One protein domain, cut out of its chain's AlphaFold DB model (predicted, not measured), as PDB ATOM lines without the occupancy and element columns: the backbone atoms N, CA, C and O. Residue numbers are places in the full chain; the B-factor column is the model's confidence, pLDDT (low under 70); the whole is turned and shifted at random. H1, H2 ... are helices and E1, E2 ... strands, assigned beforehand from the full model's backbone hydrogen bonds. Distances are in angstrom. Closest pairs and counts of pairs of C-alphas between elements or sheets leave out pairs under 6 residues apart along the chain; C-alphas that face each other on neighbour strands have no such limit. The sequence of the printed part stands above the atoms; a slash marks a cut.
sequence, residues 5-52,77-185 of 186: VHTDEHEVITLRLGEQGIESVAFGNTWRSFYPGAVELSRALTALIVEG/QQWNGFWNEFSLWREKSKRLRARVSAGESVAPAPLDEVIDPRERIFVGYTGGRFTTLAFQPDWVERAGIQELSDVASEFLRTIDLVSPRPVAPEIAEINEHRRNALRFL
ATOM      1  N   VAL A   5     -18.758  86.025 132.057       91.62
ATOM      2  CA  VAL A   5     -20.143  86.455 131.917       91.62
ATOM      3  C   VAL A   5     -21.009  85.208 131.920       91.62
ATOM      4  O   VAL A   5     -20.838  84.335 131.071       91.62
ATOM      5  N   HIS A   6     -21.910  85.135 132.891       92.06
ATOM      6  CA  HIS A   6     -22.936  84.111 132.990       92.06
ATOM      7  C   HIS A   6     -24.277  84.760 132.686       92.06
ATOM      8  O   HIS A   6     -24.588  85.833 133.207       92.06
ATOM      9  N   THR A   7     -25.070  84.103 131.857       94.62
ATOM     10  CA  THR A   7     -26.410  84.562 131.521       94.62
ATOM     11  C   THR A   7     -27.381  83.428 131.801       94.62
ATOM     12  O   THR A   7     -27.044  82.267 131.578       94.62
ATOM     13  N   ASP A   8     -28.555  83.757 132.327       94.38
ATOM     14  CA  ASP A   8     -29.628  82.785 132.500       94.38
ATOM     15  C   ASP A   8     -30.139  82.241 131.152       94.38
ATOM     16  O   ASP A   8     -29.862  82.779 130.079       94.38
ATOM     17  N   GLU A   9     -30.947  81.182 131.215       92.44
ATOM     18  CA  GLU A   9     -31.503  80.495 130.043       92.44
ATOM     19  C   GLU A   9     -32.406  81.370 129.154       92.44
ATOM     20  O   GLU A   9     -32.633  81.036 127.990       92.44
ATOM     21  N   HIS A  10     -32.935  82.478 129.684       94.56
ATOM     22  CA  HIS A  10     -33.801  83.403 128.951       94.56
ATOM     23  C   HIS A  10     -33.089  84.684 128.508       94.56
ATOM     24  O   HIS A  10     -33.725  85.549 127.904       94.56
ATOM     25  N   GLU A  11     -31.789  84.809 128.779       94.75
ATOM     26  CA  GLU A  11     -30.982  85.982 128.443       94.75
ATOM     27  C   GLU A  11     -31.489  87.305 129.054       94.75
ATOM     28  O   GLU A  11     -31.295  88.389 128.496       94.75
ATOM     29  N   VAL A  12     -32.143  87.236 130.216       96.31
ATOM     30  CA  VAL A  12     -32.716  88.394 130.926       96.31
ATOM     31  C   VAL A  12     -32.044  88.693 132.266       96.31
ATOM     32  O   VAL A  12     -32.385  89.695 132.892       96.31
ATOM     33  N   ILE A  13     -31.090  87.879 132.705       96.88
ATOM     34  CA  ILE A  13     -30.234  88.103 133.868       96.88
ATOM     35  C   ILE A  13     -28.795  87.854 133.434       96.88
ATOM     36  O   ILE A  13     -28.426  86.750 133.047       96.88
ATOM     37  N   THR A  14     -27.955  88.879 133.525       96.69
ATOM     38  CA  THR A  14     -26.522  88.770 133.252       96.69
ATOM     39  C   THR A  14     -25.738  88.996 134.534       96.69
ATOM     40  O   THR A  14     -25.806  90.067 135.137       96.69
ATOM     41  N   LEU A  15     -24.958  87.995 134.920       95.69
ATOM     42  CA  LEU A  15     -24.019  88.027 136.029       95.69
ATOM     43  C   LEU A  15     -22.598  88.157 135.478       95.69
ATOM     44  O   LEU A  15     -22.165  87.363 134.644       95.69
ATOM     45  N   ARG A  16     -21.849  89.140 135.972       93.94
ATOM     46  CA  ARG A  16     -20.415  89.269 135.690       93.94
ATOM     47  C   ARG A  16     -19.627  88.908 136.931       93.94
ATOM     48  O   ARG A  16     -19.838  89.503 137.990       93.94
ATOM     49  N   LEU A  17     -18.740  87.931 136.787       88.94
ATOM     50  CA  LEU A  17     -17.834  87.480 137.832       88.94
ATOM     51  C   LEU A  17     -16.416  87.950 137.522       88.94
ATOM     52  O   LEU A  17     -15.850  87.624 136.471       88.94
ATOM     53  N   GLY A  18     -15.865  88.698 138.471       82.81
ATOM     54  CA  GLY A  18     -14.463  89.077 138.519       82.81
ATOM     55  C   GLY A  18     -13.631  88.072 139.306       82.81
ATOM     56  O   GLY A  18     -14.117  87.038 139.766       82.81
ATOM     57  N   GLU A  19     -12.360  88.398 139.521       75.50
ATOM     58  CA  GLU A  19     -11.445  87.547 140.296       75.50
ATOM     59  C   GLU A  19     -11.816  87.465 141.785       75.50
ATOM     60  O   GLU A  19     -11.505  86.475 142.444       75.50
ATOM     61  N   GLN A  20     -12.477  88.501 142.311       68.69
ATOM     62  CA  GLN A  20     -12.788  88.648 143.737       68.69
ATOM     63  C   GLN A  20     -14.258  88.373 144.086       68.69
ATOM     64  O   GLN A  20     -14.608  88.400 145.260       68.69
ATOM     65  N   GLY A  21     -15.125  88.097 143.104       83.06
ATOM     66  CA  GLY A  21     -16.552  87.863 143.344       83.06
ATOM     67  C   GLY A  21     -17.453  88.456 142.264       83.06
ATOM     68  O   GLY A  21     -17.065  88.563 141.100       83.06
ATOM     69  N   ILE A  22     -18.678  88.823 142.650       89.62
ATOM     70  CA  ILE A  22     -19.659  89.422 141.739       89.62
ATOM     71  C   ILE A  22     -19.263  90.861 141.428       89.62
ATOM     72  O   ILE A  22     -19.197  91.704 142.315       89.62
ATOM     73  N   GLU A  23     -19.066  91.160 140.146       91.06
ATOM     74  CA  GLU A  23     -18.815  92.516 139.667       91.06
ATOM     75  C   GLU A  23     -20.083  93.220 139.219       91.06
ATOM     76  O   GLU A  23     -20.156  94.435 139.324       91.06
ATOM     77  N   SER A  24     -21.096  92.532 138.703       93.81
ATOM     78  CA  SER A  24     -22.385  93.172 138.416       93.81
ATOM     79  C   SER A  24     -23.474  92.150 138.161       93.81
ATOM     80  O   SER A  24     -23.203  91.077 137.625       93.81
ATOM     81  N   VAL A  25     -24.707  92.558 138.439       95.81
ATOM     82  CA  VAL A  25     -25.933  91.882 138.025       95.81
ATOM     83  C   VAL A  25     -26.771  92.862 137.214       95.81
ATOM     84  O   VAL A  25     -27.102  93.946 137.689       95.81
ATOM     85  N   ALA A  26     -27.112  92.485 135.988       96.75
ATOM     86  CA  ALA A  26     -27.981  93.265 135.119       96.75
ATOM     87  C   ALA A  26     -29.240  92.468 134.787       96.75
ATOM     88  O   ALA A  26     -29.153  91.303 134.402       96.75
ATOM     89  N   PHE A  27     -30.397  93.113 134.898       96.62
ATOM     90  CA  PHE A  27     -31.673  92.545 134.476       96.62
ATOM     91  C   PHE A  27     -32.098  93.162 133.139       96.62
ATOM     92  O   PHE A  27     -31.881  94.349 132.909       96.62
ATOM     93  N   GLY A  28     -32.689  92.364 132.251       94.69
ATOM     94  CA  GLY A  28     -33.194  92.773 130.937       94.69
ATOM     95  C   GLY A  28     -34.668  93.181 130.978       94.69
ATOM     96  O   GLY A  28     -35.426  92.707 131.817       94.69
ATOM     97  N   ASN A  29     -35.109  94.067 130.076       92.31
ATOM     98  CA  ASN A  29     -36.449  94.694 130.121       92.31
ATOM     99  C   ASN A  29     -37.629  93.708 130.185       92.31
ATOM    100  O   ASN A  29     -38.712  94.067 130.642       92.31
ATOM    101  N   THR A  30     -37.427  92.476 129.730       93.56
ATOM    102  CA  THR A  30     -38.434  91.415 129.681       93.56
ATOM    103  C   THR A  30     -38.349  90.442 130.853       93.56
ATOM    104  O   THR A  30     -39.072  89.450 130.838       93.56
ATOM    105  N   TRP A  31     -37.526  90.703 131.879       93.38
ATOM    106  CA  TRP A  31     -37.313  89.767 132.991       93.38
ATOM    107  C   TRP A  31     -38.624  89.328 133.655       93.38
ATOM    108  O   TRP A  31     -38.802  88.145 133.924       93.38
ATOM    109  N   ARG A  32     -39.594  90.241 133.820       93.44
ATOM    110  CA  ARG A  32     -40.911  89.931 134.416       93.44
ATOM    111  C   ARG A  32     -41.747  88.947 133.597       93.44
ATOM    112  O   ARG A  32     -42.607  88.283 134.161       93.44
ATOM    113  N   SER A  33     -41.524  88.854 132.288       95.00
ATOM    114  CA  SER A  33     -42.238  87.896 131.436       95.00
ATOM    115  C   SER A  33     -41.809  86.453 131.705       95.00
ATOM    116  O   SER A  33     -42.588  85.538 131.451       95.00
ATOM    117  N   PHE A  34     -40.590  86.258 132.213       94.19
ATOM    118  CA  PHE A  34     -40.004  84.945 132.490       94.19
ATOM    119  C   PHE A  34     -39.976  84.628 133.989       94.19
ATOM    120  O   PHE A  34     -40.214  83.495 134.395       94.19
ATOM    121  N   TYR A  35     -39.776  85.652 134.817       93.06
ATOM    122  CA  TYR A  35     -39.712  85.566 136.271       93.06
ATOM    123  C   TYR A  35     -40.712  86.564 136.879       93.06
ATOM    124  O   TYR A  35     -40.328  87.667 137.272       93.06
ATOM    125  N   PRO A  36     -42.019  86.232 136.918       85.62
ATOM    126  CA  PRO A  36     -43.086  87.188 137.235       85.62
ATOM    127  C   PRO A  36     -43.145  87.610 138.708       85.62
ATOM    128  O   PRO A  36     -43.906  88.515 139.048       85.62
ATOM    129  N   GLY A  37     -42.355  86.983 139.578       81.69
ATOM    130  CA  GLY A  37     -42.353  87.241 141.009       81.69
ATOM    131  C   GLY A  37     -40.964  87.151 141.627       81.69
ATOM    132  O   GLY A  37     -40.001  86.663 141.030       81.69
ATOM    133  N   ALA A  38     -40.872  87.630 142.867       79.69
ATOM    134  CA  ALA A  38     -39.629  87.611 143.625       79.69
ATOM    135  C   ALA A  38     -39.098  86.192 143.837       79.69
ATOM    136  O   ALA A  38     -37.887  86.010 143.824       79.69
ATOM    137  N   VAL A  39     -39.963  85.185 143.989       80.88
ATOM    138  CA  VAL A  39     -39.547  83.790 144.212       80.88
ATOM    139  C   VAL A  39     -38.839  83.225 142.982       80.88
ATOM    140  O   VAL A  39     -37.751  82.666 143.103       80.88
ATOM    141  N   GLU A  40     -39.427  83.382 141.800       83.88
ATOM    142  CA  GLU A  40     -38.868  82.909 140.535       83.88
ATOM    143  C   GLU A  40     -37.563  83.640 140.213       83.88
ATOM    144  O   GLU A  40     -36.560  82.999 139.907       83.88
ATOM    145  N   LEU A  41     -37.550  84.966 140.383       90.12
ATOM    146  CA  LEU A  41     -36.367  85.795 140.168       90.12
ATOM    147  C   LEU A  41     -35.220  85.420 141.120       90.12
ATOM    148  O   LEU A  41     -34.066  85.316 140.708       90.12
ATOM    149  N   SER A  42     -35.548  85.174 142.391       87.38
ATOM    150  CA  SER A  42     -34.600  84.733 143.420       87.38
ATOM    151  C   SER A  42     -33.975  83.388 143.067       87.38
ATOM    152  O   SER A  42     -32.760  83.228 143.171       87.38
ATOM    153  N   ARG A  43     -34.786  82.426 142.606       85.94
ATOM    154  CA  ARG A  43     -34.300  81.112 142.163       85.94
ATOM    155  C   ARG A  43     -33.395  81.230 140.943       85.94
ATOM    156  O   ARG A  43     -32.332  80.618 140.948       85.94
ATOM    157  N   ALA A  44     -33.792  82.020 139.946       92.44
ATOM    158  CA  ALA A  44     -33.018  82.211 138.724       92.44
ATOM    159  C   ALA A  44     -31.640  82.819 139.021       92.44
ATOM    160  O   ALA A  44     -30.616  82.255 138.637       92.44
ATOM    161  N   LEU A  45     -31.593  83.910 139.794       93.38
ATOM    162  CA  LEU A  45     -30.323  84.532 140.166       93.38
ATOM    163  C   LEU A  45     -29.491  83.639 141.098       93.38
ATOM    164  O   LEU A  45     -28.277  83.563 140.936       93.38
ATOM    165  N   THR A  46     -30.121  82.926 142.038       90.94
ATOM    166  CA  THR A  46     -29.423  81.945 142.889       90.94
ATOM    167  C   THR A  46     -28.735  80.880 142.042       90.94
ATOM    168  O   THR A  46     -27.548  80.631 142.237       90.94
ATOM    169  N   ALA A  47     -29.458  80.265 141.102       89.19
ATOM    170  CA  ALA A  47     -28.914  79.230 140.232       89.19
ATOM    171  C   ALA A  47     -27.740  79.762 139.401       89.19
ATOM    172  O   ALA A  47     -26.689  79.126 139.362       89.19
ATOM    173  N   LEU A  48     -27.887  80.964 138.839       93.19
ATOM    174  CA  LEU A  48     -26.847  81.616 138.045       93.19
ATOM    175  C   LEU A  48     -25.581  81.910 138.865       93.19
ATOM    176  O   LEU A  48     -24.466  81.685 138.396       93.19
ATOM    177  N   ILE A  49     -25.739  82.379 140.108       91.69
ATOM    178  CA  ILE A  49     -24.608  82.601 141.017       91.69
ATOM    179  C   ILE A  49     -23.938  81.268 141.353       91.69
ATOM    180  O   ILE A  49     -22.719  81.180 141.240       91.69
ATOM    181  N   VAL A  50     -24.709  80.239 141.727       89.06
ATOM    182  CA  VAL A  50     -24.193  78.905 142.088       89.06
ATOM    183  C   VAL A  50     -23.424  78.262 140.934       89.06
ATOM    184  O   VAL A  50     -22.360  77.692 141.176       89.06
ATOM    185  N   GLU A  51     -23.917  78.380 139.700       88.12
ATOM    186  CA  GLU A  51     -23.239  77.893 138.492       88.12
ATOM    187  C   GLU A  51     -21.881  78.576 138.278       88.12
ATOM    188  O   GLU A  51     -20.910  77.942 137.866       88.12
ATOM    189  N   GLY A  52     -21.796  79.869 138.595       85.31
ATOM    190  CA  GLY A  52     -20.563  80.639 138.486       85.31
ATOM    191  C   GLY A  52     -19.534  80.369 139.591       85.31
ATOM    192  O   GLY A  52     -18.379  80.792 139.473       85.31
ATOM    193  N   GLN A  77     -36.805  51.547 164.750       65.44
ATOM    194  CA  GLN A  77     -35.386  51.644 165.112       65.44
ATOM    195  C   GLN A  77     -34.701  52.855 164.459       65.44
ATOM    196  O   GLN A  77     -33.885  53.519 165.100       65.44
ATOM    197  N   GLN A  78     -35.051  53.163 163.208       64.12
ATOM    198  CA  GLN A  78     -34.563  54.349 162.502       64.12
ATOM    199  C   GLN A  78     -35.197  55.617 163.083       64.12
ATOM    200  O   GLN A  78     -34.512  56.623 163.248       64.12
ATOM    201  N   TRP A  79     -36.458  55.533 163.515       65.69
ATOM    202  CA  TRP A  79     -37.166  56.623 164.186       65.69
ATOM    203  C   TRP A  79     -36.491  57.042 165.495       65.69
ATOM    204  O   TRP A  79     -36.257  58.226 165.732       65.69
ATOM    205  N   ASN A  80     -36.109  56.078 166.335       73.75
ATOM    206  CA  ASN A  80     -35.403  56.371 167.584       73.75
ATOM    207  C   ASN A  80     -33.995  56.945 167.338       73.75
ATOM    208  O   ASN A  80     -33.572  57.856 168.050       73.75
ATOM    209  N   GLY A  81     -33.284  56.452 166.319       70.94
ATOM    210  CA  GLY A  81     -31.991  57.002 165.900       70.94
ATOM    211  C   GLY A  81     -32.099  58.452 165.424       70.94
ATOM    212  O   GLY A  81     -31.353  59.312 165.897       70.94
ATOM    213  N   PHE A  82     -33.097  58.738 164.582       71.94
ATOM    214  CA  PHE A  82     -33.422  60.087 164.123       71.94
ATOM    215  C   PHE A  82     -33.650  61.043 165.296       71.94
ATOM    216  O   PHE A  82     -32.998  62.083 165.385       71.94
ATOM    217  N   TRP A  83     -34.551  60.692 166.220       71.94
ATOM    218  CA  TRP A  83     -34.913  61.584 167.322       71.94
ATOM    219  C   TRP A  83     -33.775  61.825 168.309       71.94
ATOM    220  O   TRP A  83     -33.703  62.920 168.873       71.94
ATOM    221  N   ASN A  84     -32.875  60.860 168.497       77.06
ATOM    222  CA  ASN A  84     -31.687  61.042 169.327       77.06
ATOM    223  C   ASN A  84     -30.743  62.087 168.723       77.06
ATOM    224  O   ASN A  84     -30.422  63.079 169.379       77.06
ATOM    225  N   GLU A  85     -30.365  61.920 167.457       78.25
ATOM    226  CA  GLU A  85     -29.473  62.853 166.759       78.25
ATOM    227  C   GLU A  85     -30.120  64.237 166.585       78.25
ATOM    228  O   GLU A  85     -29.490  65.270 166.823       78.25
ATOM    229  N   PHE A  86     -31.421  64.282 166.282       66.44
ATOM    230  CA  PHE A  86     -32.184  65.524 166.165       66.44
ATOM    231  C   PHE A  86     -32.275  66.286 167.496       66.44
ATOM    232  O   PHE A  86     -32.177  67.518 167.527       66.44
ATOM    233  N   SER A  87     -32.439  65.571 168.613       67.06
ATOM    234  CA  SER A  87     -32.473  66.175 169.949       67.06
ATOM    235  C   SER A  87     -31.110  66.744 170.342       67.06
ATOM    236  O   SER A  87     -31.051  67.876 170.832       67.06
ATOM    237  N   LEU A  88     -30.023  66.019 170.058       77.62
ATOM    238  CA  LEU A  88     -28.647  66.472 170.290       77.62
ATOM    239  C   LEU A  88     -28.309  67.707 169.447       77.62
ATOM    240  O   LEU A  88     -27.790  68.696 169.977       77.62
ATOM    241  N   TRP A  89     -28.694  67.705 168.168       73.75
ATOM    242  CA  TRP A  89     -28.581  68.867 167.288       73.75
ATOM    243  C   TRP A  89     -29.332  70.083 167.849       73.75
ATOM    244  O   TRP A  89     -28.760  71.175 167.971       73.75
ATOM    245  N   ARG A  90     -30.604  69.913 168.244       62.94
ATOM    246  CA  ARG A  90     -31.422  70.997 168.816       62.94
ATOM    247  C   ARG A  90     -30.829  71.556 170.100       62.94
ATOM    248  O   ARG A  90     -30.852  72.773 170.300       62.94
ATOM    249  N   GLU A  91     -30.352  70.687 170.983       72.94
ATOM    250  CA  GLU A  91     -29.800  71.080 172.272       72.94
ATOM    251  C   GLU A  91     -28.509  71.884 172.103       72.94
ATOM    252  O   GLU A  91     -28.409  72.997 172.631       72.94
ATOM    253  N   LYS A  92     -27.554  71.377 171.314       76.44
ATOM    254  CA  LYS A  92     -26.285  72.068 171.059       76.44
ATOM    255  C   LYS A  92     -26.502  73.392 170.317       76.44
ATOM    256  O   LYS A  92     -25.971  74.416 170.740       76.44
ATOM    257  N   SER A  93     -27.405  73.430 169.334       63.41
ATOM    258  CA  SER A  93     -27.786  74.673 168.637       63.41
ATOM    259  C   SER A  93     -28.445  75.706 169.560       63.41
ATOM    260  O   SER A  93     -28.286  76.914 169.380       63.41
ATOM    261  N   LYS A  94     -29.227  75.266 170.555       68.19
ATOM    262  CA  LYS A  94     -29.830  76.164 171.557       68.19
ATOM    263  C   LYS A  94     -28.768  76.730 172.504       68.19
ATOM    264  O   LYS A  94     -28.826  77.915 172.824       68.19
ATOM    265  N   ARG A  95     -27.813  75.905 172.942       74.94
ATOM    266  CA  ARG A  95     -26.703  76.329 173.812       74.94
ATOM    267  C   ARG A  95     -25.786  77.327 173.108       74.94
ATOM    268  O   ARG A  95     -25.473  78.354 173.701       74.94
ATOM    269  N   LEU A  96     -25.445  77.075 171.844       70.25
ATOM    270  CA  LEU A  96     -24.661  78.004 171.029       70.25
ATOM    271  C   LEU A  96     -25.360  79.368 170.917       70.25
ATOM    272  O   LEU A  96     -24.760  80.389 171.237       70.25
ATOM    273  N   ARG A  97     -26.658  79.386 170.577       62.75
ATOM    274  CA  ARG A  97     -27.448  80.630 170.527       62.75
ATOM    275  C   ARG A  97     -27.459  81.380 171.857       62.75
ATOM    276  O   ARG A  97     -27.281  82.589 171.863       62.75
ATOM    277  N   ALA A  98     -27.625  80.677 172.978       69.25
ATOM    278  CA  ALA A  98     -27.623  81.301 174.301       69.25
ATOM    279  C   ALA A  98     -26.268  81.946 174.650       69.25
ATOM    280  O   ALA A  98     -26.245  83.040 175.208       69.25
ATOM    281  N   ARG A  99     -25.152  81.298 174.292       70.25
ATOM    282  CA  ARG A  99     -23.788  81.817 174.503       70.25
ATOM    283  C   ARG A  99     -23.499  83.041 173.634       70.25
ATOM    284  O   ARG A  99     -23.005  84.045 174.139       70.25
ATOM    285  N   VAL A 100     -23.908  83.000 172.363       60.66
ATOM    286  CA  VAL A 100     -23.830  84.151 171.448       60.66
ATOM    287  C   VAL A 100     -24.668  85.324 171.970       60.66
ATOM    288  O   VAL A 100     -24.170  86.442 172.053       60.66
ATOM    289  N   SER A 101     -25.912  85.085 172.405       55.44
ATOM    290  CA  SER A 101     -26.759  86.129 173.007       55.44
ATOM    291  C   SER A 101     -26.197  86.690 174.319       55.44
ATOM    292  O   SER A 101     -26.503  87.826 174.670       55.44
ATOM    293  N   ALA A 102     -25.372  85.922 175.034       76.88
ATOM    294  CA  ALA A 102     -24.657  86.370 176.228       76.88
ATOM    295  C   ALA A 102     -23.358  87.144 175.912       76.88
ATOM    296  O   ALA A 102     -22.651  87.540 176.837       76.88
ATOM    297  N   GLY A 103     -23.041  87.374 174.632       53.97
ATOM    298  CA  GLY A 103     -21.862  88.125 174.196       53.97
ATOM    299  C   GLY A 103     -20.554  87.336 174.263       53.97
ATOM    300  O   GLY A 103     -19.478  87.931 174.198       53.97
ATOM    301  N   GLU A 104     -20.616  86.009 174.409       68.81
ATOM    302  CA  GLU A 104     -19.423  85.169 174.375       68.81
ATOM    303  C   GLU A 104     -18.849  85.151 172.953       68.81
ATOM    304  O   GLU A 104     -19.547  84.819 171.993       68.81
ATOM    305  N   SER A 105     -17.562  85.491 172.818       55.34
ATOM    306  CA  SER A 105     -16.834  85.461 171.545       55.34
ATOM    307  C   SER A 105     -16.492  84.021 171.150       55.34
ATOM    308  O   SER A 105     -15.325  83.645 171.036       55.34
ATOM    309  N   VAL A 106     -17.519  83.199 170.948       55.81
ATOM    310  CA  VAL A 106     -17.409  81.981 170.146       55.81
ATOM    311  C   VAL A 106     -16.994  82.452 168.754       55.81
ATOM    312  O   VAL A 106     -17.629  83.371 168.233       55.81
ATOM    313  N   ALA A 107     -15.890  81.914 168.208       51.84
ATOM    314  CA  ALA A 107     -15.368  82.287 166.887       51.84
ATOM    315  C   ALA A 107     -16.549  82.501 165.935       51.84
ATOM    316  O   ALA A 107     -17.404  81.613 165.904       51.84
ATOM    317  N   PRO A 108     -16.655  83.688 165.302       45.78
ATOM    318  CA  PRO A 108     -17.917  84.221 164.818       45.78
ATOM    319  C   PRO A 108     -18.617  83.130 164.034       45.78
ATOM    320  O   PRO A 108     -18.123  82.718 162.982       45.78
ATOM    321  N   ALA A 109     -19.713  82.615 164.603       48.03
ATOM    322  CA  ALA A 109     -20.610  81.756 163.861       48.03
ATOM    323  C   ALA A 109     -20.861  82.503 162.547       48.03
ATOM    324  O   ALA A 109     -21.177  83.701 162.611       48.03
ATOM    325  N   PRO A 110     -20.598  81.891 161.378       50.56
ATOM    326  CA  PRO A 110     -20.924  82.559 160.136       50.56
ATOM    327  C   PRO A 110     -22.397  82.927 160.252       50.56
ATOM    328  O   PRO A 110     -23.207  82.104 160.683       50.56
ATOM    329  N   LEU A 111     -22.730  84.189 159.990       50.91
ATOM    330  CA  LEU A 111     -24.132  84.515 159.838       50.91
ATOM    331  C   LEU A 111     -24.601  83.634 158.677       50.91
ATOM    332  O   LEU A 111     -24.061  83.737 157.574       50.91
ATOM    333  N   ASP A 112     -25.546  82.735 158.951       61.91
ATOM    334  CA  ASP A 112     -26.181  81.892 157.930       61.91
ATOM    335  C   ASP A 112     -26.861  82.759 156.857       61.91
ATOM    336  O   ASP A 112     -27.240  82.263 155.801       61.91
ATOM    337  N   GLU A 113     -26.984  84.060 157.130       69.50
ATOM    338  CA  GLU A 113     -27.636  85.061 156.317       69.50
ATOM    339  C   GLU A 113     -26.924  86.423 156.333       69.50
ATOM    340  O   GLU A 113     -26.449  86.904 157.360       69.50
ATOM    341  N   VAL A 114     -26.908  87.089 155.183       75.75
ATOM    342  CA  VAL A 114     -26.558  88.503 155.036       75.75
ATOM    343  C   VAL A 114     -27.750  89.200 154.402       75.75
ATOM    344  O   VAL A 114     -28.271  88.748 153.384       75.75
ATOM    345  N   ILE A 115     -28.193  90.299 155.006       75.56
ATOM    346  CA  ILE A 115     -29.375  91.044 154.569       75.56
ATOM    347  C   ILE A 115     -28.949  92.464 154.197       75.56
ATOM    348  O   ILE A 115     -28.178  93.101 154.920       75.56
ATOM    349  N   ASP A 116     -29.439  92.959 153.061       83.50
ATOM    350  CA  ASP A 116     -29.299  94.361 152.653       83.50
ATOM    351  C   ASP A 116     -29.854  95.293 153.752       83.50
ATOM    352  O   ASP A 116     -30.894  94.988 154.331       83.50
ATOM    353  N   PRO A 117     -29.247  96.466 154.029       75.06
ATOM    354  CA  PRO A 117     -29.705  97.375 155.087       75.06
ATOM    355  C   PRO A 117     -31.166  97.843 154.998       75.06
ATOM    356  O   PRO A 117     -31.686  98.400 155.963       75.06
ATOM    357  N   ARG A 118     -31.816  97.686 153.840       77.81
ATOM    358  CA  ARG A 118     -33.237  97.998 153.636       77.81
ATOM    359  C   ARG A 118     -34.116  96.748 153.515       77.81
ATOM    360  O   ARG A 118     -35.257  96.870 153.082       77.81
ATOM    361  N   GLU A 119     -33.589  95.582 153.877       79.44
ATOM    362  CA  GLU A 119     -34.283  94.290 153.890       79.44
ATOM    363  C   GLU A 119     -34.862  93.882 152.521       79.44
ATOM    364  O   GLU A 119     -35.853  93.161 152.436       79.44
ATOM    365  N   ARG A 120     -34.246  94.342 151.423       84.62
ATOM    366  CA  ARG A 120     -34.694  94.062 150.046       84.62
ATOM    367  C   ARG A 120     -34.115  92.775 149.483       84.62
ATOM    368  O   ARG A 120     -34.739  92.148 148.629       84.62
ATOM    369  N   ILE A 121     -32.909  92.420 149.917       83.44
ATOM    370  CA  ILE A 121     -32.172  91.246 149.458       83.44
ATOM    371  C   ILE A 121     -31.635  90.507 150.676       83.44
ATOM    372  O   ILE A 121     -31.054  91.105 151.578       83.44
ATOM    373  N   PHE A 122     -31.822  89.201 150.667       85.12
ATOM    374  CA  PHE A 122     -31.299  88.243 151.620       85.12
ATOM    375  C   PHE A 122     -30.366  87.290 150.878       85.12
ATOM    376  O   PHE A 122     -30.688  86.862 149.770       85.12
ATOM    377  N   VAL A 123     -29.240  86.928 151.479       80.94
ATOM    378  CA  VAL A 123     -28.315  85.914 150.968       80.94
ATOM    379  C   VAL A 123     -28.030  84.911 152.065       80.94
ATOM    380  O   VAL A 123     -27.632  85.310 153.150       80.94
ATOM    381  N   GLY A 124     -28.203  83.629 151.768       77.88
ATOM    382  CA  GLY A 124     -27.934  82.532 152.682       77.88
ATOM    383  C   GLY A 124     -26.638  81.790 152.361       77.88
ATOM    384  O   GLY A 124     -26.247  81.648 151.195       77.88
ATOM    385  N   TYR A 125     -26.003  81.286 153.415       76.88
ATOM    386  CA  TYR A 125     -24.770  80.515 153.361       76.88
ATOM    387  C   TYR A 125     -24.940  79.151 154.025       76.88
ATOM    388  O   TYR A 125     -25.573  79.018 155.066       76.88
ATOM    389  N   THR A 126     -24.281  78.141 153.463       72.00
ATOM    390  CA  THR A 126     -24.139  76.817 154.076       72.00
ATOM    391  C   THR A 126     -22.671  76.418 154.015       72.00
ATOM    392  O   THR A 126     -22.068  76.442 152.944       72.00
ATOM    393  N   GLY A 127     -22.062  76.089 155.158       67.25
ATOM    394  CA  GLY A 127     -20.648  75.683 155.200       67.25
ATOM    395  C   GLY A 127     -19.681  76.750 154.661       67.25
ATOM    396  O   GLY A 127     -18.684  76.420 154.023       67.25
ATOM    397  N   GLY A 128     -20.003  78.037 154.857       72.12
ATOM    398  CA  GLY A 128     -19.195  79.161 154.365       72.12
ATOM    399  C   GLY A 128     -19.327  79.438 152.863       72.12
ATOM    400  O   GLY A 128     -18.543  80.209 152.314       72.12
ATOM    401  N   ARG A 129     -20.304  78.832 152.186       81.25
ATOM    402  CA  ARG A 129     -20.541  79.004 150.752       81.25
ATOM    403  C   ARG A 129     -21.943  79.533 150.488       81.25
ATOM    404  O   ARG A 129     -22.889  79.081 151.124       81.25
ATOM    405  N   PHE A 130     -22.060  80.460 149.541       84.81
ATOM    406  CA  PHE A 130     -23.341  80.950 149.045       84.81
ATOM    407  C   PHE A 130     -24.232  79.783 148.600       84.81
ATOM    408  O   PHE A 130     -23.797  78.924 147.828       84.81
ATOM    409  N   THR A 131     -25.480  79.769 149.065       82.12
ATOM    410  CA  THR A 131     -26.471  78.752 148.685       82.12
ATOM    411  C   THR A 131     -27.778  79.328 148.192       82.12
ATOM    412  O   THR A 131     -28.444  78.699 147.370       82.12
ATOM    413  N   THR A 132     -28.171  80.504 148.671       83.00
ATOM    414  CA  THR A 132     -29.449  81.090 148.290       83.00
ATOM    415  C   THR A 132     -29.397  82.604 148.293       83.00
ATOM    416  O   THR A 132     -28.660  83.218 149.056       83.00
ATOM    417  N   LEU A 133     -30.217  83.200 147.441       89.88
ATOM    418  CA  LEU A 133     -30.593  84.597 147.484       89.88
ATOM    419  C   LEU A 133     -32.115  84.675 147.465       89.88
ATOM    420  O   LEU A 133     -32.759  83.913 146.747       89.88
ATOM    421  N   ALA A 134     -32.679  85.608 148.222       86.62
ATOM    422  CA  ALA A 134     -34.093  85.933 148.180       86.62
ATOM    423  C   ALA A 134     -34.302  87.445 148.076       86.62
ATOM    424  O   ALA A 134     -33.669  88.227 148.781       86.62
ATOM    425  N   PHE A 135     -35.218  87.848 147.208       81.81
ATOM    426  CA  PHE A 135     -35.686  89.219 147.097       81.81
ATOM    427  C   PHE A 135     -36.967  89.437 147.903       81.81
ATOM    428  O   PHE A 135     -37.836  88.563 147.958       81.81
ATOM    429  N   GLN A 136     -37.121  90.628 148.480       81.06
ATOM    430  CA  GLN A 136     -38.349  91.030 149.155       81.06
ATOM    431  C   GLN A 136     -39.469  91.247 148.115       81.06
ATOM    432  O   GLN A 136     -39.280  92.030 147.179       81.06
ATOM    433  N   PRO A 137     -40.629  90.570 148.245       79.62
ATOM    434  CA  PRO A 137     -41.674  90.597 147.221       79.62
ATOM    435  C   PRO A 137     -42.213  91.988 146.874       79.62
ATOM    436  O   PRO A 137     -42.228  92.350 145.697       79.62
ATOM    437  N   ASP A 138     -42.591  92.793 147.871       79.75
ATOM    438  CA  ASP A 138     -43.205  94.109 147.630       79.75
ATOM    439  C   ASP A 138     -42.255  95.079 146.914       79.75
ATOM    440  O   ASP A 138     -42.683  95.944 146.146       79.75
ATOM    441  N   TRP A 139     -40.955  94.954 147.174       89.06
ATOM    442  CA  TRP A 139     -39.909  95.732 146.541       89.06
ATOM    443  C   TRP A 139     -39.764  95.317 145.084       89.06
ATOM    444  O   TRP A 139     -39.836  96.182 144.218       89.06
ATOM    445  N   VAL A 140     -39.659  94.017 144.790       87.94
ATOM    446  CA  VAL A 140     -39.567  93.508 143.408       87.94
ATOM    447  C   VAL A 140     -40.772  93.924 142.568       87.94
ATOM    448  O   VAL A 140     -40.612  94.310 141.410       87.94
ATOM    449  N   GLU A 141     -41.976  93.905 143.142       88.00
ATOM    450  CA  GLU A 141     -43.192  94.330 142.444       88.00
ATOM    451  C   GLU A 141     -43.127  95.792 141.985       88.00
ATOM    452  O   GLU A 141     -43.603  96.119 140.891       88.00
ATOM    453  N   ARG A 142     -42.493  96.661 142.779       91.38
ATOM    454  CA  ARG A 142     -42.427  98.115 142.555       91.38
ATOM    455  C   ARG A 142     -41.144  98.575 141.870       91.38
ATOM    456  O   ARG A 142     -41.157  99.618 141.220       91.38
ATOM    457  N   ALA A 143     -40.061  97.817 142.010       90.31
ATOM    458  CA  ALA A 143     -38.748  98.178 141.508       90.31
ATOM    459  C   ALA A 143     -38.746  98.232 139.977       90.31
ATOM    460  O   ALA A 143     -39.201  97.312 139.279       90.31
ATOM    461  N   GLY A 144     -38.193  99.326 139.457       92.12
ATOM    462  CA  GLY A 144     -37.807  99.417 138.058       92.12
ATOM    463  C   GLY A 144     -36.569  98.565 137.780       92.12
ATOM    464  O   GLY A 144     -35.784  98.268 138.673       92.12
ATOM    465  N   ILE A 145     -36.357  98.214 136.514       94.81
ATOM    466  CA  ILE A 145     -35.198  97.426 136.066       94.81
ATOM    467  C   ILE A 145     -33.842  98.000 136.495       94.81
ATOM    468  O   ILE A 145     -32.962  97.254 136.926       94.81
ATOM    469  N   GLN A 146     -33.686  99.320 136.388       95.31
ATOM    470  CA  GLN A 146     -32.449 100.001 136.748       95.31
ATOM    471  C   GLN A 146     -32.191  99.874 138.250       95.31
ATOM    472  O   GLN A 146     -31.120  99.443 138.651       95.31
ATOM    473  N   GLU A 147     -33.210 100.147 139.070       95.06
ATOM    474  CA  GLU A 147     -33.121 100.006 140.525       95.06
ATOM    475  C   GLU A 147     -32.794  98.565 140.934       95.06
ATOM    476  O   GLU A 147     -31.923  98.349 141.770       95.06
ATOM    477  N   LEU A 148     -33.451  97.578 140.317       94.50
ATOM    478  CA  LEU A 148     -33.201  96.162 140.579       94.50
ATOM    479  C   LEU A 148     -31.733  95.795 140.287       94.50
ATOM    480  O   LEU A 148     -31.079  95.160 141.114       94.50
ATOM    481  N   SER A 149     -31.210  96.235 139.137       97.25
ATOM    482  CA  SER A 149     -29.829  95.971 138.700       97.25
ATOM    483  C   SER A 149     -28.804  96.661 139.598       97.25
ATOM    484  O   SER A 149     -27.827  96.038 140.015       97.25
ATOM    485  N   ASP A 150     -29.043  97.929 139.931       96.50
ATOM    486  CA  ASP A 150     -28.137  98.732 140.746       96.50
ATOM    487  C   ASP A 150     -28.059  98.188 142.170       96.50
ATOM    488  O   ASP A 150     -26.965  97.945 142.673       96.50
ATOM    489  N   VAL A 151     -29.207  97.917 142.795       93.94
ATOM    490  CA  VAL A 151     -29.270  97.417 144.174       93.94
ATOM    491  C   VAL A 151     -28.691  96.010 144.278       93.94
ATOM    492  O   VAL A 151     -27.916  95.744 145.196       93.94
ATOM    493  N   ALA A 152     -29.025  95.114 143.343       93.38
ATOM    494  CA  ALA A 152     -28.450  93.773 143.329       93.38
ATOM    495  C   ALA A 152     -26.933  93.823 143.115       93.38
ATOM    496  O   ALA A 152     -26.200  93.167 143.847       93.38
ATOM    497  N   SER A 153     -26.452  94.629 142.164       95.19
ATOM    498  CA  SER A 153     -25.015  94.793 141.917       95.19
ATOM    499  C   SER A 153     -24.285  95.373 143.123       95.19
ATOM    500  O   SER A 153     -23.241  94.858 143.509       95.19
ATOM    501  N   GLU A 154     -24.812  96.449 143.708       92.50
ATOM    502  CA  GLU A 154     -24.213  97.118 144.859       92.50
ATOM    503  C   GLU A 154     -24.106  96.157 146.038       92.50
ATOM    504  O   GLU A 154     -23.016  95.972 146.572       92.50
ATOM    505  N   PHE A 155     -25.204  95.490 146.396       89.44
ATOM    506  CA  PHE A 155     -25.215  94.555 147.511       89.44
ATOM    507  C   PHE A 155     -24.308  93.347 147.253       89.44
ATOM    508  O   PHE A 155     -23.463  93.021 148.086       89.44
ATOM    509  N   LEU A 156     -24.414  92.717 146.081       90.06
ATOM    510  CA  LEU A 156     -23.681  91.486 145.786       90.06
ATOM    511  C   LEU A 156     -22.173  91.688 145.584       90.06
ATOM    512  O   LEU A 156     -21.405  90.748 145.764       90.06
ATOM    513  N   ARG A 157     -21.719  92.907 145.281       89.56
ATOM    514  CA  ARG A 157     -20.285  93.253 145.306       89.56
ATOM    515  C   ARG A 157     -19.690  93.249 146.708       89.56
ATOM    516  O   ARG A 157     -18.480  93.126 146.851       89.56
ATOM    517  N   THR A 158     -20.515  93.452 147.735       83.06
ATOM    518  CA  THR A 158     -20.041  93.514 149.126       83.06
ATOM    519  C   THR A 158     -19.921  92.143 149.782       83.06
ATOM    520  O   THR A 158     -19.423  92.060 150.904       83.06
ATOM    521  N   ILE A 159     -20.375  91.081 149.109       81.44
ATOM    522  CA  ILE A 159     -20.395  89.733 149.670       81.44
ATOM    523  C   ILE A 159     -19.280  88.857 149.097       81.44
ATOM    524  O   ILE A 159     -19.029  88.827 147.893       81.44
ATOM    525  N   ASP A 160     -18.669  88.061 149.971       82.31
ATOM    526  CA  ASP A 160     -17.808  86.957 149.563       82.31
ATOM    527  C   ASP A 160     -18.693  85.741 149.250       82.31
ATOM    528  O   ASP A 160     -19.416  85.252 150.122       82.31
ATOM    529  N   LEU A 161     -18.656  85.226 148.017       80.38
ATOM    530  CA  LEU A 161     -19.462  84.054 147.626       80.38
ATOM    531  C   LEU A 161     -18.955  82.740 148.237       80.38
ATOM    532  O   LEU A 161     -19.718  81.800 148.471       80.38
ATOM    533  N   VAL A 162     -17.648  82.675 148.476       78.69
ATOM    534  CA  VAL A 162     -16.979  81.587 149.185       78.69
ATOM    535  C   VAL A 162     -16.158  82.239 150.280       78.69
ATOM    536  O   VAL A 162     -15.147  82.876 150.006       78.69
ATOM    537  N   SER A 163     -16.599  82.091 151.522       65.75
ATOM    538  CA  SER A 163     -15.890  82.602 152.685       65.75
ATOM    539  C   SER A 163     -14.995  81.489 153.248       65.75
ATOM    540  O   SER A 163     -15.513  80.549 153.857       65.75
ATOM    541  N   PRO A 164     -13.657  81.571 153.104       51.56
ATOM    542  CA  PRO A 164     -12.727  80.631 153.718       51.56
ATOM    543  C   PRO A 164     -12.629  80.952 155.210       51.56
ATOM    544  O   PRO A 164     -11.730  81.667 155.650       51.56
ATOM    545  N   ARG A 165     -13.593  80.504 156.013       54.06
ATOM    546  CA  ARG A 165     -13.546  80.716 157.464       54.06
ATOM    547  C   ARG A 165     -13.705  79.385 158.183       54.06
ATOM    548  O   ARG A 165     -14.581  78.608 157.811       54.06
ATOM    549  N   PRO A 166     -12.846  79.101 159.176       48.12
ATOM    550  CA  PRO A 166     -12.844  77.817 159.853       48.12
ATOM    551  C   PRO A 166     -14.191  77.595 160.535       48.12
ATOM    552  O   PRO A 166     -14.653  78.431 161.314       48.12
ATOM    553  N   VAL A 167     -14.804  76.448 160.255       53.34
ATOM    554  CA  VAL A 167     -15.918  75.946 161.049       53.34
ATOM    555  C   VAL A 167     -15.357  75.694 162.447       53.34
ATOM    556  O   VAL A 167     -14.452  74.876 162.619       53.34
ATOM    557  N   ALA A 168     -15.829  76.438 163.449       55.59
ATOM    558  CA  ALA A 168     -15.430  76.175 164.827       55.59
ATOM    559  C   ALA A 168     -15.728  74.694 165.152       55.59
ATOM    560  O   ALA A 168     -16.787  74.213 164.748       55.59
ATOM    561  N   PRO A 169     -14.860  73.962 165.876       58.25
ATOM    562  CA  PRO A 169     -15.062  72.533 166.148       58.25
ATOM    563  C   PRO A 169     -16.446  72.200 166.731       58.25
ATOM    564  O   PRO A 169     -17.031  71.171 166.417       58.25
ATOM    565  N   GLU A 170     -17.010  73.116 167.522       64.50
ATOM    566  CA  GLU A 170     -18.362  73.009 168.084       64.50
ATOM    567  C   GLU A 170     -19.471  73.089 167.013       64.50
ATOM    568  O   GLU A 170     -20.488  72.411 167.120       64.50
ATOM    569  N   ILE A 171     -19.269  73.867 165.945       63.97
ATOM    570  CA  ILE A 171     -20.179  73.945 164.791       63.97
ATOM    571  C   ILE A 171     -20.048  72.685 163.929       63.97
ATOM    572  O   ILE A 171     -21.057  72.170 163.452       63.97
ATOM    573  N   ALA A 172     -18.834  72.148 163.773       66.19
ATOM    574  CA  ALA A 172     -18.619  70.880 163.077       66.19
ATOM    575  C   ALA A 172     -19.366  69.729 163.776       66.19
ATOM    576  O   ALA A 172     -20.048  68.953 163.111       66.19
ATOM    577  N   GLU A 173     -19.333  69.684 165.111       70.88
ATOM    578  CA  GLU A 173     -20.074  68.706 165.921       70.88
ATOM    579  C   GLU A 173     -21.603  68.905 165.830       70.88
ATOM    580  O   GLU A 173     -22.361  67.945 165.688       70.88
ATOM    581  N   ILE A 174     -22.090  70.154 165.855       70.69
ATOM    582  CA  ILE A 174     -23.518  70.465 165.636       70.69
ATOM    583  C   ILE A 174     -23.971  69.987 164.251       70.69
ATOM    584  O   ILE A 174     -25.043  69.387 164.119       70.69
ATOM    585  N   ASN A 175     -23.152  70.225 163.228       65.56
ATOM    586  CA  ASN A 175     -23.419  69.798 161.860       65.56
ATOM    587  C   ASN A 175     -23.336  68.275 161.709       65.56
ATOM    588  O   ASN A 175     -24.095  67.704 160.933       65.56
ATOM    589  N   GLU A 176     -22.472  67.592 162.458       73.38
ATOM    590  CA  GLU A 176     -22.406  66.130 162.488       73.38
ATOM    591  C   GLU A 176     -23.698  65.511 163.034       73.38
ATOM    592  O   GLU A 176     -24.279  64.655 162.368       73.38
ATOM    593  N   HIS A 177     -24.218  65.995 164.167       76.88
ATOM    594  CA  HIS A 177     -25.511  65.530 164.690       76.88
ATOM    595  C   HIS A 177     -26.665  65.816 163.727       76.88
ATOM    596  O   HIS A 177     -27.556  64.985 163.546       76.88
ATOM    597  N   ARG A 178     -26.635  66.971 163.050       69.12
ATOM    598  CA  ARG A 178     -27.602  67.286 161.992       69.12
ATOM    599  C   ARG A 178     -27.525  66.262 160.855       69.12
ATOM    600  O   ARG A 178     -28.550  65.683 160.509       69.12
ATOM    601  N   ARG A 179     -26.327  65.991 160.322       70.25
ATOM    602  CA  ARG A 179     -26.100  64.999 159.254       70.25
ATOM    603  C   ARG A 179     -26.532  63.596 159.679       70.25
ATOM    604  O   ARG A 179     -27.197  62.896 158.920       70.25
ATOM    605  N   ASN A 180     -26.201  63.183 160.902       75.12
ATOM    606  CA  ASN A 180     -26.576  61.874 161.431       75.12
ATOM    607  C   ASN A 180     -28.093  61.729 161.589       75.12
ATOM    608  O   ASN A 180     -28.627  60.687 161.224       75.12
ATOM    609  N   ALA A 181     -28.799  62.770 162.044       67.62
ATOM    610  CA  ALA A 181     -30.260  62.768 162.073       67.62
ATOM    611  C   ALA A 181     -30.827  62.596 160.659       67.62
ATOM    612  O   ALA A 181     -31.644  61.714 160.410       67.62
ATOM    613  N   LEU A 182     -30.346  63.390 159.703       64.25
ATOM    614  CA  LEU A 182     -30.856  63.385 158.334       64.25
ATOM    615  C   LEU A 182     -30.589  62.065 157.590       64.25
ATOM    616  O   LEU A 182     -31.398  61.683 156.748       64.25
ATOM    617  N   ARG A 183     -29.538  61.308 157.941       69.00
ATOM    618  CA  ARG A 183     -29.293  59.952 157.405       69.00
ATOM    619  C   ARG A 183     -30.432  58.973 157.668       69.00
ATOM    620  O   ARG A 183     -30.632  58.078 156.859       69.00
ATOM    621  N   PHE A 184     -31.166  59.127 158.767       62.38
ATOM    622  CA  PHE A 184     -32.312  58.264 159.053       62.38
ATOM    623  C   PHE A 184     -33.519  58.578 158.165       62.38
ATOM    624  O   PHE A 184     -34.399  57.737 158.046       62.38
ATOM    625  N   LEU A 185     -33.571  59.771 157.562       55.00
ATOM    626  CA  LEU A 185     -34.667  60.225 156.700       55.00
ATOM    627  C   LEU A 185     -34.477  59.856 155.210       55.00
ATOM    628  O   LEU A 185     -35.318  60.248 154.400       55.00
TER     629      LEU A 185
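Overview. This is residues 5 to 52 and 77 to 185 of the 186 residues of an uncharacterized protein of Tessaracoccus antarcticus (UniProt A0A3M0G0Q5). The model has two lobes: a body in which helix H2 lies between two small three-stranded sheets, E1 E2 E3 and E4 E5 E6, and, set off from it, an arm of two helices, H3 and H6, side by side and running opposite ways. In the body H5 lies beside the edge strand E3 and over E5 of the other sheet, and the short helices H1 and H4 sit near the first residues of H2; two long links, residues 102 to 112 and 158 to 168, join body and arm. The printed part has 157 residues, with six named helices and six named strands in the order E1 E2 E3 H1 H2 H3 E4 E5 E6 H4 H5 H6, and its class is mixed, helices and strands. Both sheets are antiparallel, in the orders E1 E2 E3 and E4 E5 E6. The whole is loose, with a radius of gyration of the C-alphas of 18.7 A and spans of 53 by 37 by 31 A.

Arrangement. E1, residues 5 to 7, E2, residues 13 to 17, and E3, residues 22 to 27, form a meander, each strand the antiparallel neighbour of the one before. N 6 and O 15 are within hydrogen-bond range at 2.8 A, as are N 14 and O 26 at 2.8 A. H1, residues 31 to 34, is not on this sheet and is near H2, residues 38 to 52. H2 and the sheet E1 E2 E3 make two layers, a helix on one face of a sheet, at a height of 10.0 A; the closest C-alphas of H2 and E2 are those of Leu 45 and Ile 13, 7.2 A apart. H3, residues 77 to 101, touches H6, residues 169 to 183, with a shallow tilt of 28 degrees, opposite ways; their closest C-alphas, those of Phe 82 and Ala 181, are 4.6 A apart. E4, residues 113 to 115, E5, residues 121 to 126, and E6, residues 129 to 135, form the second meander, with N 114 and O 123 at 2.8 A and N 122 and O 134 at 2.8 A. H2 is on this sheet too, over E6 at a height of 5.0 A, and runs along the strands at 1 degrees to E6 on the local plane; the closest C-alphas are those of Ser 42 and Ala 134, 4.9 A apart. H4, residues 137 to 142, touches H2 at residues 38 to 39 alone, about perpendicular at 81 degrees, with the C-alphas of Ala 38 and Pro 137 closest at 5.1 A. H5, residues 145 to 157, stands at the level of the sheet E1 E2 E3; the C-alphas of Ser 24 and Ser 153, the closest of E3 and H5, are 4.7 A apart. H5 lies on the same face of the sheet E4 E5 E6 as H2. In H2, H3, H4, H5 and H6 every O i to N i+4 pair is within hydrogen-bond range; H1 is too short for such a pair.

Along the chain. E1 begins with C-alpha 5 at (-20.143, 86.455, 131.917). E3 measures 14.4 A from first to last C-alpha, H2 20.9 A and H3 36.4 A. H3 begins with C-alpha 77 at (-35.386, 51.644, 165.112). E5 measures 17.1 A, E6 18.6 A, H5 18.0 A and H6 20.9 A. H6 ends with C-alpha 183 at (-29.293, 59.952, 157.405).

Size, cuts and confidence. The C-alphas of Gln 77 and Gln 146, the two farthest apart, are 56.1 A apart. Residues 53 to 76 are cut out, and C-alphas 52 and 77 are 42.1 A apart across the cut. The links H3 to E4 and H5 to H6 are long, with 11 residues each. The mean pLDDT of the printed part is 78.9; 42 residues are under 70, among them residues 103 to 113 and 163 to 172.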